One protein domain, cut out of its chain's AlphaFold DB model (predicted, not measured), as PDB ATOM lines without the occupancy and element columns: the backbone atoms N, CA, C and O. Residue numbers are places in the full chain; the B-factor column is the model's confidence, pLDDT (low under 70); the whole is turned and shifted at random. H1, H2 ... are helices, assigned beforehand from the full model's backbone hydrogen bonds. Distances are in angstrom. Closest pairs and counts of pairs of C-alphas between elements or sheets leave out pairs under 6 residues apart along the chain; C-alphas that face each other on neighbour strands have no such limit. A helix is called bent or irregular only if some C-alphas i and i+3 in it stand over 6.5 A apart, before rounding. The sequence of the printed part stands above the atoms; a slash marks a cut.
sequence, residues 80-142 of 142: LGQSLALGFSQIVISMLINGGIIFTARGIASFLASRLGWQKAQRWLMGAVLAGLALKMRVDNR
ATOM      1  N   LEU A  80     -42.982 -39.625  67.651       84.19
ATOM      2  CA  LEU A  80     -43.748 -39.007  66.563       84.19
ATOM      3  C   LEU A  80     -43.789 -37.471  66.671       84.19
ATOM      4  O   LEU A  80     -43.677 -36.781  65.663       84.19
ATOM      5  N   GLY A  81     -43.891 -36.934  67.891       85.62
ATOM      6  CA  GLY A  81     -43.880 -35.490  68.135       85.62
ATOM      7  C   GLY A  81     -42.517 -34.859  67.847       85.62
ATOM      8  O   GLY A  81     -42.451 -33.823  67.188       85.62
ATOM      9  N   GLN A  82     -41.427 -35.515  68.265       84.06
ATOM     10  CA  GLN A  82     -40.062 -35.068  67.956       84.06
ATOM     11  C   GLN A  82     -39.797 -35.106  66.441       84.06
ATOM     12  O   GLN A  82     -39.296 -34.132  65.882       84.06
ATOM     13  N   SER A  83     -40.216 -36.177  65.757       84.62
ATOM     14  CA  SER A  83     -40.116 -36.304  64.299       84.62
ATOM     15  C   SER A  83     -40.862 -35.193  63.561       84.62
ATOM     16  O   SER A  83     -40.318 -34.605  62.628       84.62
ATOM     17  N   LEU A  84     -42.094 -34.880  63.979       87.81
ATOM     18  CA  LEU A  84     -42.889 -33.810  63.372       87.81
ATOM     19  C   LEU A  84     -42.269 -32.430  63.614       87.81
ATOM     20  O   LEU A  84     -42.222 -31.624  62.688       87.81
ATOM     21  N   ALA A  85     -41.743 -32.164  64.813       89.06
ATOM     22  CA  ALA A  85     -41.062 -30.906  65.120       89.06
ATOM     23  C   ALA A  85     -39.778 -30.724  64.287       89.06
ATOM     24  O   ALA A  85     -39.563 -29.664  63.693       89.06
ATOM     25  N   LEU A  86     -38.954 -31.774  64.184       87.00
ATOM     26  CA  LEU A  86     -37.748 -31.780  63.352       87.00
ATOM     27  C   LEU A  86     -38.095 -31.599  61.868       87.00
ATOM     28  O   LEU A  86     -37.514 -30.737  61.211       87.00
ATOM     29  N   GLY A  87     -39.090 -32.325  61.353       86.81
ATOM     30  CA  GLY A  87     -39.561 -32.164  59.976       86.81
ATOM     31  C   GLY A  87     -40.087 -30.752  59.697       86.81
ATOM     32  O   GLY A  87     -39.717 -30.136  58.700       86.81
ATOM     33  N   PHE A  88     -40.892 -30.191  60.604       89.38
ATOM     34  CA  PHE A  88     -41.436 -28.844  60.441       89.38
ATOM     35  C   PHE A  88     -40.341 -27.773  60.455       89.38
ATOM     36  O   PHE A  88     -40.312 -26.914  59.574       89.38
ATOM     37  N   SER A  89     -39.396 -27.846  61.398       90.44
ATOM     38  CA  SER A  89     -38.254 -26.921  61.433       90.44
ATOM     39  C   SER A  89     -37.428 -26.986  60.144       90.44
ATOM     40  O   SER A  89     -37.091 -25.950  59.568       90.44
ATOM     41  N   GLN A  90     -37.188 -28.190  59.624       88.81
ATOM     42  CA  GLN A  90     -36.476 -28.399  58.371       88.81
ATOM     43  C   GLN A  90     -37.238 -27.821  57.169       88.81
ATOM     44  O   GLN A  90     -36.611 -27.198  56.307       88.81
ATOM     45  N   ILE A  91     -38.569 -27.944  57.122       88.12
ATOM     46  CA  ILE A  91     -39.407 -27.303  56.095       88.12
ATOM     47  C   ILE A  91     -39.284 -25.778  56.170       88.12
ATOM     48  O   ILE A  91     -39.028 -25.148  55.143       88.12
ATOM     49  N   VAL A  92     -39.410 -25.182  57.360       92.38
ATOM     50  CA  VAL A  92     -39.323 -23.722  57.549       92.38
ATOM     51  C   VAL A  92     -37.961 -23.193  57.099       92.38
ATOM     52  O   VAL A  92     -37.898 -22.261  56.298       92.38
ATOM     53  N   ILE A  93     -36.871 -23.822  57.546       92.12
ATOM     54  CA  ILE A  93     -35.507 -23.444  57.151       92.12
ATOM     55  C   ILE A  93     -35.342 -23.570  55.633       92.12
ATOM     56  O   ILE A  93     -34.856 -22.647  54.979       92.12
ATOM     57  N   SER A  94     -35.800 -24.683  55.052       88.56
ATOM     58  CA  SER A  94     -35.725 -24.906  53.605       88.56
ATOM     59  C   SER A  94     -36.505 -23.846  52.831       88.56
ATOM     60  O   SER A  94     -36.030 -23.367  51.805       88.56
ATOM     61  N   MET A  95     -37.689 -23.459  53.305       88.56
ATOM     62  CA  MET A  95     -38.528 -22.459  52.652       88.56
ATOM     63  C   MET A  95     -37.900 -21.064  52.718       88.56
ATOM     64  O   MET A  95     -37.903 -20.356  51.714       88.56
ATOM     65  N   LEU A  96     -37.304 -20.694  53.854       92.94
ATOM     66  CA  LEU A  96     -36.597 -19.421  54.013       92.94
ATOM     67  C   LEU A  96     -35.372 -19.333  53.099       92.94
ATOM     68  O   LEU A  96     -35.210 -18.343  52.387       92.94
ATOM     69  N   ILE A  97     -34.541 -20.378  53.071       93.06
ATOM     70  CA  ILE A  97     -33.331 -20.409  52.239       93.06
ATOM     71  C   ILE A  97     -33.706 -20.403  50.755       93.06
ATOM     72  O   ILE A  97     -33.244 -19.540  50.009       93.06
ATOM     73  N   ASN A  98     -34.574 -21.323  50.318       87.94
ATOM     74  CA  ASN A  98     -34.978 -21.403  48.913       87.94
ATOM     75  C   ASN A  98     -35.740 -20.150  48.473       87.94
ATOM     76  O   ASN A  98     -35.494 -19.640  47.385       87.94
ATOM     77  N   GLY A  99     -36.623 -19.618  49.321       87.44
ATOM     78  CA  GLY A  99     -37.313 -18.356  49.071       87.44
ATOM     79  C   GLY A  99     -36.326 -17.205  48.893       87.44
ATOM     80  O   GLY A  99     -36.392 -16.497  47.890       87.44
ATOM     81  N   GLY A 100     -35.357 -17.065  49.803       88.81
ATOM     82  CA  GLY A 100     -34.292 -16.065  49.701       88.81
ATOM     83  C   GLY A 100     -33.493 -16.186  48.401       88.81
ATOM     84  O   GLY A 100     -33.275 -15.186  47.713       88.81
ATOM     85  N   ILE A 101     -33.132 -17.410  48.005       85.75
ATOM     86  CA  ILE A 101     -32.469 -17.677  46.720       85.75
ATOM     87  C   ILE A 101     -33.364 -17.262  45.550       85.75
ATOM     88  O   ILE A 101     -32.887 -16.593  44.644       85.75
ATOM     89  N   ILE A 102     -34.656 -17.595  45.552       83.88
ATOM     90  CA  ILE A 102     -35.572 -17.250  44.453       83.88
ATOM     91  C   ILE A 102     -35.730 -15.729  44.319       83.88
ATOM     92  O   ILE A 102     -35.644 -15.198  43.210       83.88
ATOM     93  N   PHE A 103     -35.930 -15.009  45.426       83.44
ATOM     94  CA  PHE A 103     -36.092 -13.553  45.396       83.44
ATOM     95  C   PHE A 103     -34.813 -12.840  44.943       83.44
ATOM     96  O   PHE A 103     -34.881 -11.925  44.120       83.44
ATOM     97  N   THR A 104     -33.648 -13.289  45.414       83.00
ATOM     98  CA  THR A 104     -32.353 -12.736  44.987       83.00
ATOM     99  C   THR A 104     -32.028 -13.102  43.538       83.00
ATOM    100  O   THR A 104     -31.645 -12.232  42.755       83.00
ATOM    101  N   ALA A 105     -32.265 -14.352  43.135       79.50
ATOM    102  CA  ALA A 105     -32.073 -14.816  41.767       79.50
ATOM    103  C   ALA A 105     -32.977 -14.074  40.781       79.50
ATOM    104  O   ALA A 105     -32.519 -13.753  39.691       79.50
ATOM    105  N   ARG A 106     -34.219 -13.731  41.149       74.25
ATOM    106  CA  ARG A 106     -35.114 -12.934  40.293       74.25
ATOM    107  C   ARG A 106     -34.533 -11.550  39.989       74.25
ATOM    108  O   ARG A 106     -34.600 -11.112  38.842       74.25
ATOM    109  N   GLY A 107     -33.950 -10.882  40.987       71.25
ATOM    110  CA  GLY A 107     -33.296  -9.581  40.812       71.25
ATOM    111  C   GLY A 107     -31.993  -9.667  40.011       71.25
ATOM    112  O   GLY A 107     -31.751  -8.857  39.119       71.25
ATOM    113  N   ILE A 108     -31.173 -10.686  40.277       74.62
ATOM    114  CA  ILE A 108     -29.921 -10.918  39.542       74.62
ATOM    115  C   ILE A 108     -30.214 -11.296  38.088       74.62
ATOM    116  O   ILE A 108     -29.569 -10.773  37.183       74.62
ATOM    117  N   ALA A 109     -31.197 -12.166  37.849       70.81
ATOM    118  CA  ALA A 109     -31.572 -12.621  36.517       70.81
ATOM    119  C   ALA A 109     -32.097 -11.474  35.650       70.81
ATOM    120  O   ALA A 109     -31.683 -11.373  34.498       70.81
ATOM    121  N   SER A 110     -32.940 -10.579  36.181       69.00
ATOM    122  CA  SER A 110     -33.414  -9.411  35.423       69.00
ATOM    123  C   SER A 110     -32.280  -8.424  35.122       69.00
ATOM    124  O   SER A 110     -32.154  -7.946  33.991       69.00
ATOM    125  N   PHE A 111     -31.395  -8.181  36.093       72.00
ATOM    126  CA  PHE A 111     -30.227  -7.319  35.923       72.00
ATOM    127  C   PHE A 111     -29.237  -7.870  34.883       72.00
ATOM    128  O   PHE A 111     -28.816  -7.142  33.983       72.00
ATOM    129  N   LEU A 112     -28.902  -9.162  34.948       69.12
ATOM    130  CA  LEU A 112     -28.016  -9.836  33.991       69.12
ATOM    131  C   LEU A 112     -28.645  -9.967  32.602       69.12
ATOM    132  O   LEU A 112     -27.944  -9.791  31.604       69.12
ATOM    133  N   ALA A 113     -29.950 -10.241  32.521       69.06
ATOM    134  CA  ALA A 113     -30.657 -10.353  31.249       69.06
ATOM    135  C   ALA A 113     -30.646  -9.031  30.469       69.06
ATOM    136  O   ALA A 113     -30.571  -9.065  29.242       69.06
ATOM    137  N   SER A 114     -30.635  -7.884  31.160       67.06
ATOM    138  CA  SER A 114     -30.555  -6.559  30.531       67.06
ATOM    139  C   SER A 114     -29.197  -6.249  29.877       67.06
ATOM    140  O   SER A 114     -29.103  -5.350  29.042       67.06
ATOM    141  N   ARG A 115     -28.127  -6.994  30.209       76.44
ATOM    142  CA  ARG A 115     -26.764  -6.732  29.716       76.44
ATOM    143  C   ARG A 115     -26.348  -7.714  28.619       76.44
ATOM    144  O   ARG A 115     -25.969  -8.854  28.881       76.44
ATOM    145  N   LEU A 116     -26.271  -7.216  27.382       67.88
ATOM    146  CA  LEU A 116     -25.788  -7.950  26.197       67.88
ATOM    147  C   LEU A 116     -24.403  -8.602  26.389       67.88
ATOM    148  O   LEU A 116     -24.155  -9.695  25.877       67.88
ATOM    149  N   GLY A 117     -23.503  -7.955  27.141       75.12
ATOM    150  CA  GLY A 117     -22.177  -8.498  27.460       75.12
ATOM    151  C   GLY A 117     -22.239  -9.756  28.331       75.12
ATOM    152  O   GLY A 117     -21.522 -10.720  28.068       75.12
ATOM    153  N   TRP A 118     -23.155  -9.796  29.302       74.31
ATOM    154  CA  TRP A 118     -23.335 -10.963  30.163       74.31
ATOM    155  C   TRP A 118     -23.941 -12.144  29.409       74.31
ATOM    156  O   TRP A 118     -23.465 -13.270  29.529       74.31
ATOM    157  N   GLN A 119     -24.922 -11.888  28.541       70.69
ATOM    158  CA  GLN A 119     -25.484 -12.930  27.678       70.69
ATOM    159  C   GLN A 119     -24.432 -13.550  26.744       70.69
ATOM    160  O   GLN A 119     -24.520 -14.729  26.399       70.69
ATOM    161  N   LYS A 120     -23.434 -12.776  26.290       75.25
ATOM    162  CA  LYS A 120     -22.289 -13.313  25.534       75.25
ATOM    163  C   LYS A 120     -21.355 -14.121  26.438       75.25
ATOM    164  O   LYS A 120     -21.023 -15.244  26.074       75.25
ATOM    165  N   ALA A 121     -20.986 -13.597  27.608       80.56
ATOM    166  CA  ALA A 121     -20.121 -14.294  28.561       80.56
ATOM    167  C   ALA A 121     -20.711 -15.647  28.986       80.56
ATOM    168  O   ALA A 121     -20.036 -16.663  28.873       80.56
ATOM    169  N   GLN A 122     -21.992 -15.687  29.365       79.75
ATOM    170  CA  GLN A 122     -22.700 -16.915  29.738       79.75
ATOM    171  C   GLN A 122     -22.678 -17.965  28.616       79.75
ATOM    172  O   GLN A 122     -22.432 -19.139  28.887       79.75
ATOM    173  N   ARG A 123     -22.902 -17.554  27.359       78.12
ATOM    174  CA  ARG A 123     -22.857 -18.453  26.191       78.12
ATOM    175  C   ARG A 123     -21.476 -19.064  25.984       78.12
ATOM    176  O   ARG A 123     -21.368 -20.273  25.798       78.12
ATOM    177  N   TRP A 124     -20.430 -18.244  26.058       82.56
ATOM    178  CA  TRP A 124     -19.050 -18.705  25.916       82.56
ATOM    179  C   TRP A 124     -18.619 -19.613  27.065       82.56
ATOM    180  O   TRP A 124     -18.012 -20.649  26.818       82.56
ATOM    181  N   LEU A 125     -18.983 -19.274  28.303       86.44
ATOM    182  CA  LEU A 125     -18.660 -20.071  29.487       86.44
ATOM    183  C   LEU A 125     -19.349 -21.441  29.425       86.44
ATOM    184  O   LEU A 125     -18.708 -22.469  29.621       86.44
ATOM    185  N   MET A 126     -20.634 -21.471  29.061       83.19
ATOM    186  CA  MET A 126     -21.383 -22.716  28.887       83.19
ATOM    187  C   MET A 126     -20.821 -23.573  27.747       83.19
ATOM    188  O   MET A 126     -20.610 -24.771  27.934       83.19
ATOM    189  N   GLY A 127     -20.527 -22.967  26.592       84.12
ATOM    190  CA  GLY A 127     -19.884 -23.659  25.475       84.12
ATOM    191  C   GLY A 127     -18.516 -24.232  25.854       84.12
ATOM    192  O   GLY A 127     -18.238 -25.391  25.558       84.12
ATOM    193  N   ALA A 128     -17.700 -23.467  26.584       87.88
ATOM    194  CA  ALA A 128     -16.392 -23.904  27.062       87.88
ATOM    195  C   ALA A 128     -16.490 -25.070  28.058       87.88
ATOM    196  O   ALA A 128     -15.734 -26.031  27.941       87.88
ATOM    197  N   VAL A 129     -17.440 -25.033  29.000       89.56
ATOM    198  CA  VAL A 129     -17.662 -26.130  29.958       89.56
ATOM    199  C   VAL A 129     -18.140 -27.396  29.247       89.56
ATOM    200  O   VAL A 129     -17.628 -28.476  29.531       89.56
ATOM    201  N   LEU A 130     -19.079 -27.289  28.301       87.38
ATOM    202  CA  LEU A 130     -19.570 -28.436  27.527       87.38
ATOM    203  C   LEU A 130     -18.474 -29.045  26.647       87.38
ATOM    204  O   LEU A 130     -18.306 -30.264  26.633       87.38
ATOM    205  N   ALA A 131     -17.688 -28.207  25.967       87.94
ATOM    206  CA  ALA A 131     -16.534 -28.658  25.196       87.94
ATOM    207  C   ALA A 131     -15.478 -29.308  26.105       87.94
ATOM    208  O   ALA A 131     -14.959 -30.374  25.778       87.94
ATOM    209  N   GLY A 132     -15.215 -28.721  27.275       90.00
ATOM    210  CA  GLY A 132     -14.318 -29.271  28.289       90.00
ATOM    211  C   GLY A 132     -14.786 -30.626  28.822       90.00
ATOM    212  O   GLY A 132     -13.978 -31.541  28.952       90.00
ATOM    213  N   LEU A 133     -16.088 -30.800  29.064       88.62
ATOM    214  CA  LEU A 133     -16.677 -32.087  29.444       88.62
ATOM    215  C   LEU A 133     -16.567 -33.121  28.321       88.62
ATOM    216  O   LEU A 133     -16.251 -34.273  28.605       88.62
ATOM    217  N   ALA A 134     -16.769 -32.724  27.064       86.25
ATOM    218  CA  ALA A 134     -16.597 -33.605  25.910       86.25
ATOM    219  C   ALA A 134     -15.138 -34.071  25.766       86.25
ATOM    220  O   ALA A 134     -14.874 -35.261  25.592       86.25
ATOM    221  N   LEU A 135     -14.186 -33.144  25.909       89.12
ATOM    222  CA  LEU A 135     -12.749 -33.424  25.929       89.12
ATOM    223  C   LEU A 135     -12.380 -34.338  27.096       89.12
ATOM    224  O   LEU A 135     -11.703 -35.342  26.891       89.12
ATOM    225  N   LYS A 136     -12.882 -34.053  28.304       87.88
ATOM    226  CA  LYS A 136     -12.673 -34.915  29.469       87.88
ATOM    227  C   LYS A 136     -13.223 -36.313  29.208       87.88
ATOM    228  O   LYS A 136     -12.490 -37.269  29.394       87.88
ATOM    229  N   MET A 137     -14.455 -36.443  28.714       84.38
ATOM    230  CA  MET A 137     -15.040 -37.740  28.353       84.38
ATOM    231  C   MET A 137     -14.218 -38.478  27.296       84.38
ATOM    232  O   MET A 137     -14.152 -39.701  27.335       84.38
ATOM    233  N   ARG A 138     -13.578 -37.772  26.358       83.38
ATOM    234  CA  ARG A 138     -12.683 -38.374  25.360       83.38
ATOM    235  C   ARG A 138     -11.372 -38.870  25.979       83.38
ATOM    236  O   ARG A 138     -10.858 -39.887  25.528       83.38
ATOM    237  N   VAL A 139     -10.855 -38.176  26.991       83.44
ATOM    238  CA  VAL A 139      -9.589 -38.505  27.669       83.44
ATOM    239  C   VAL A 139      -9.772 -39.544  28.786       83.44
ATOM    240  O   VAL A 139      -8.886 -40.373  28.978       83.44
ATOM    241  N   ASP A 140     -10.913 -39.552  29.485       75.88
ATOM    242  CA  ASP A 140     -11.243 -40.525  30.539       75.88
ATOM    243  C   ASP A 140     -11.492 -41.901  29.909       75.88
ATOM    244  O   ASP A 140     -12.600 -42.237  29.504       75.88
ATOM    245  N   ASN A 141     -10.418 -42.674  29.746       57.53
ATOM    246  CA  ASN A 141     -10.401 -43.992  29.112       57.53
ATOM    247  C   ASN A 141     -10.396 -45.137  30.146       57.53
ATOM    248  O   ASN A 141      -9.743 -46.155  29.920       57.53
ATOM    249  N   ARG A 142     -11.045 -44.938  31.299       52.72
ATOM    250  CA  ARG A 142     -11.108 -45.910  32.403       52.72
ATOM    251  C   ARG A 142     -12.482 -46.544  32.522       52.72
ATOM    252  O   ARG A 142     -13.472 -45.782  32.472       52.72
TER     253      ARG A 142
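AT A GLANCE: This is residues 80 to 142 of the 142 residues of the protein "Putative leucine efflux protein" of Erwinia pyrifoliae (strain DSM 12163 / CIP 106111 / Ep16/96) (UniProt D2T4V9). Two long helices meet near their ends in an open, flat V, the longer H1 making one arm and H2 the other, with the tight link between them at the point of the V. The two arms part from this corner, and the space between them is empty. The printed part has 63 residues with two named helices, H1 then H2 along the chain, and no named strand; the class is all helix. The whole is extended, with a radius of gyration of the C-alphas of 20.2 A, and the C-alphas span 52 by 43 by 6 A along their three main axes.

HOW THE PARTS SIT: H1, residues 80 to 113, is joined to H2, residues 116 to 139, by a tight link of 2 residues. H1 and H2 touch only at the corner by their link, and only just, with 3 pairs of C-alphas within 8 A. H1 touches H2 with residues 112 to 113 alone, and H2 touches H1 with residues 118 to 119 alone; the closest C-alphas of the two helices, those of Leu 112 and Trp 118, are 6.2 A apart. The helices run opposite ways at a steep tilt of 62 degrees, and their centres are 29.8 A apart. In H1 and H2 every pair of O i and N i+4 is within hydrogen-bond range.

IN THESE COORDINATES: H1 begins at C-alpha 80, at (-43.748, -39.007, 66.563), and ends at C-alpha 113, at (-30.657, -10.353, 31.249), 47.3 A from first to last C-alpha. H2 measures 34.6 A from C-alpha 116 to C-alpha 139, the latter at (-9.589, -38.505, 27.669). Neither helix is bent.

THE WHOLE: The two C-alphas farthest apart, those of Leu 80 and Gly 117, are 54.1 A apart. The printed part has no cut and ends at Arg 142, the chain's last residue. Residues 80 to 111, 113 to 121 and 123 to 142 stand free. The mean pLDDT of the printed part is 81.9; it is under 70 at residues 110, 112 to 114, 116 and 141 to 142.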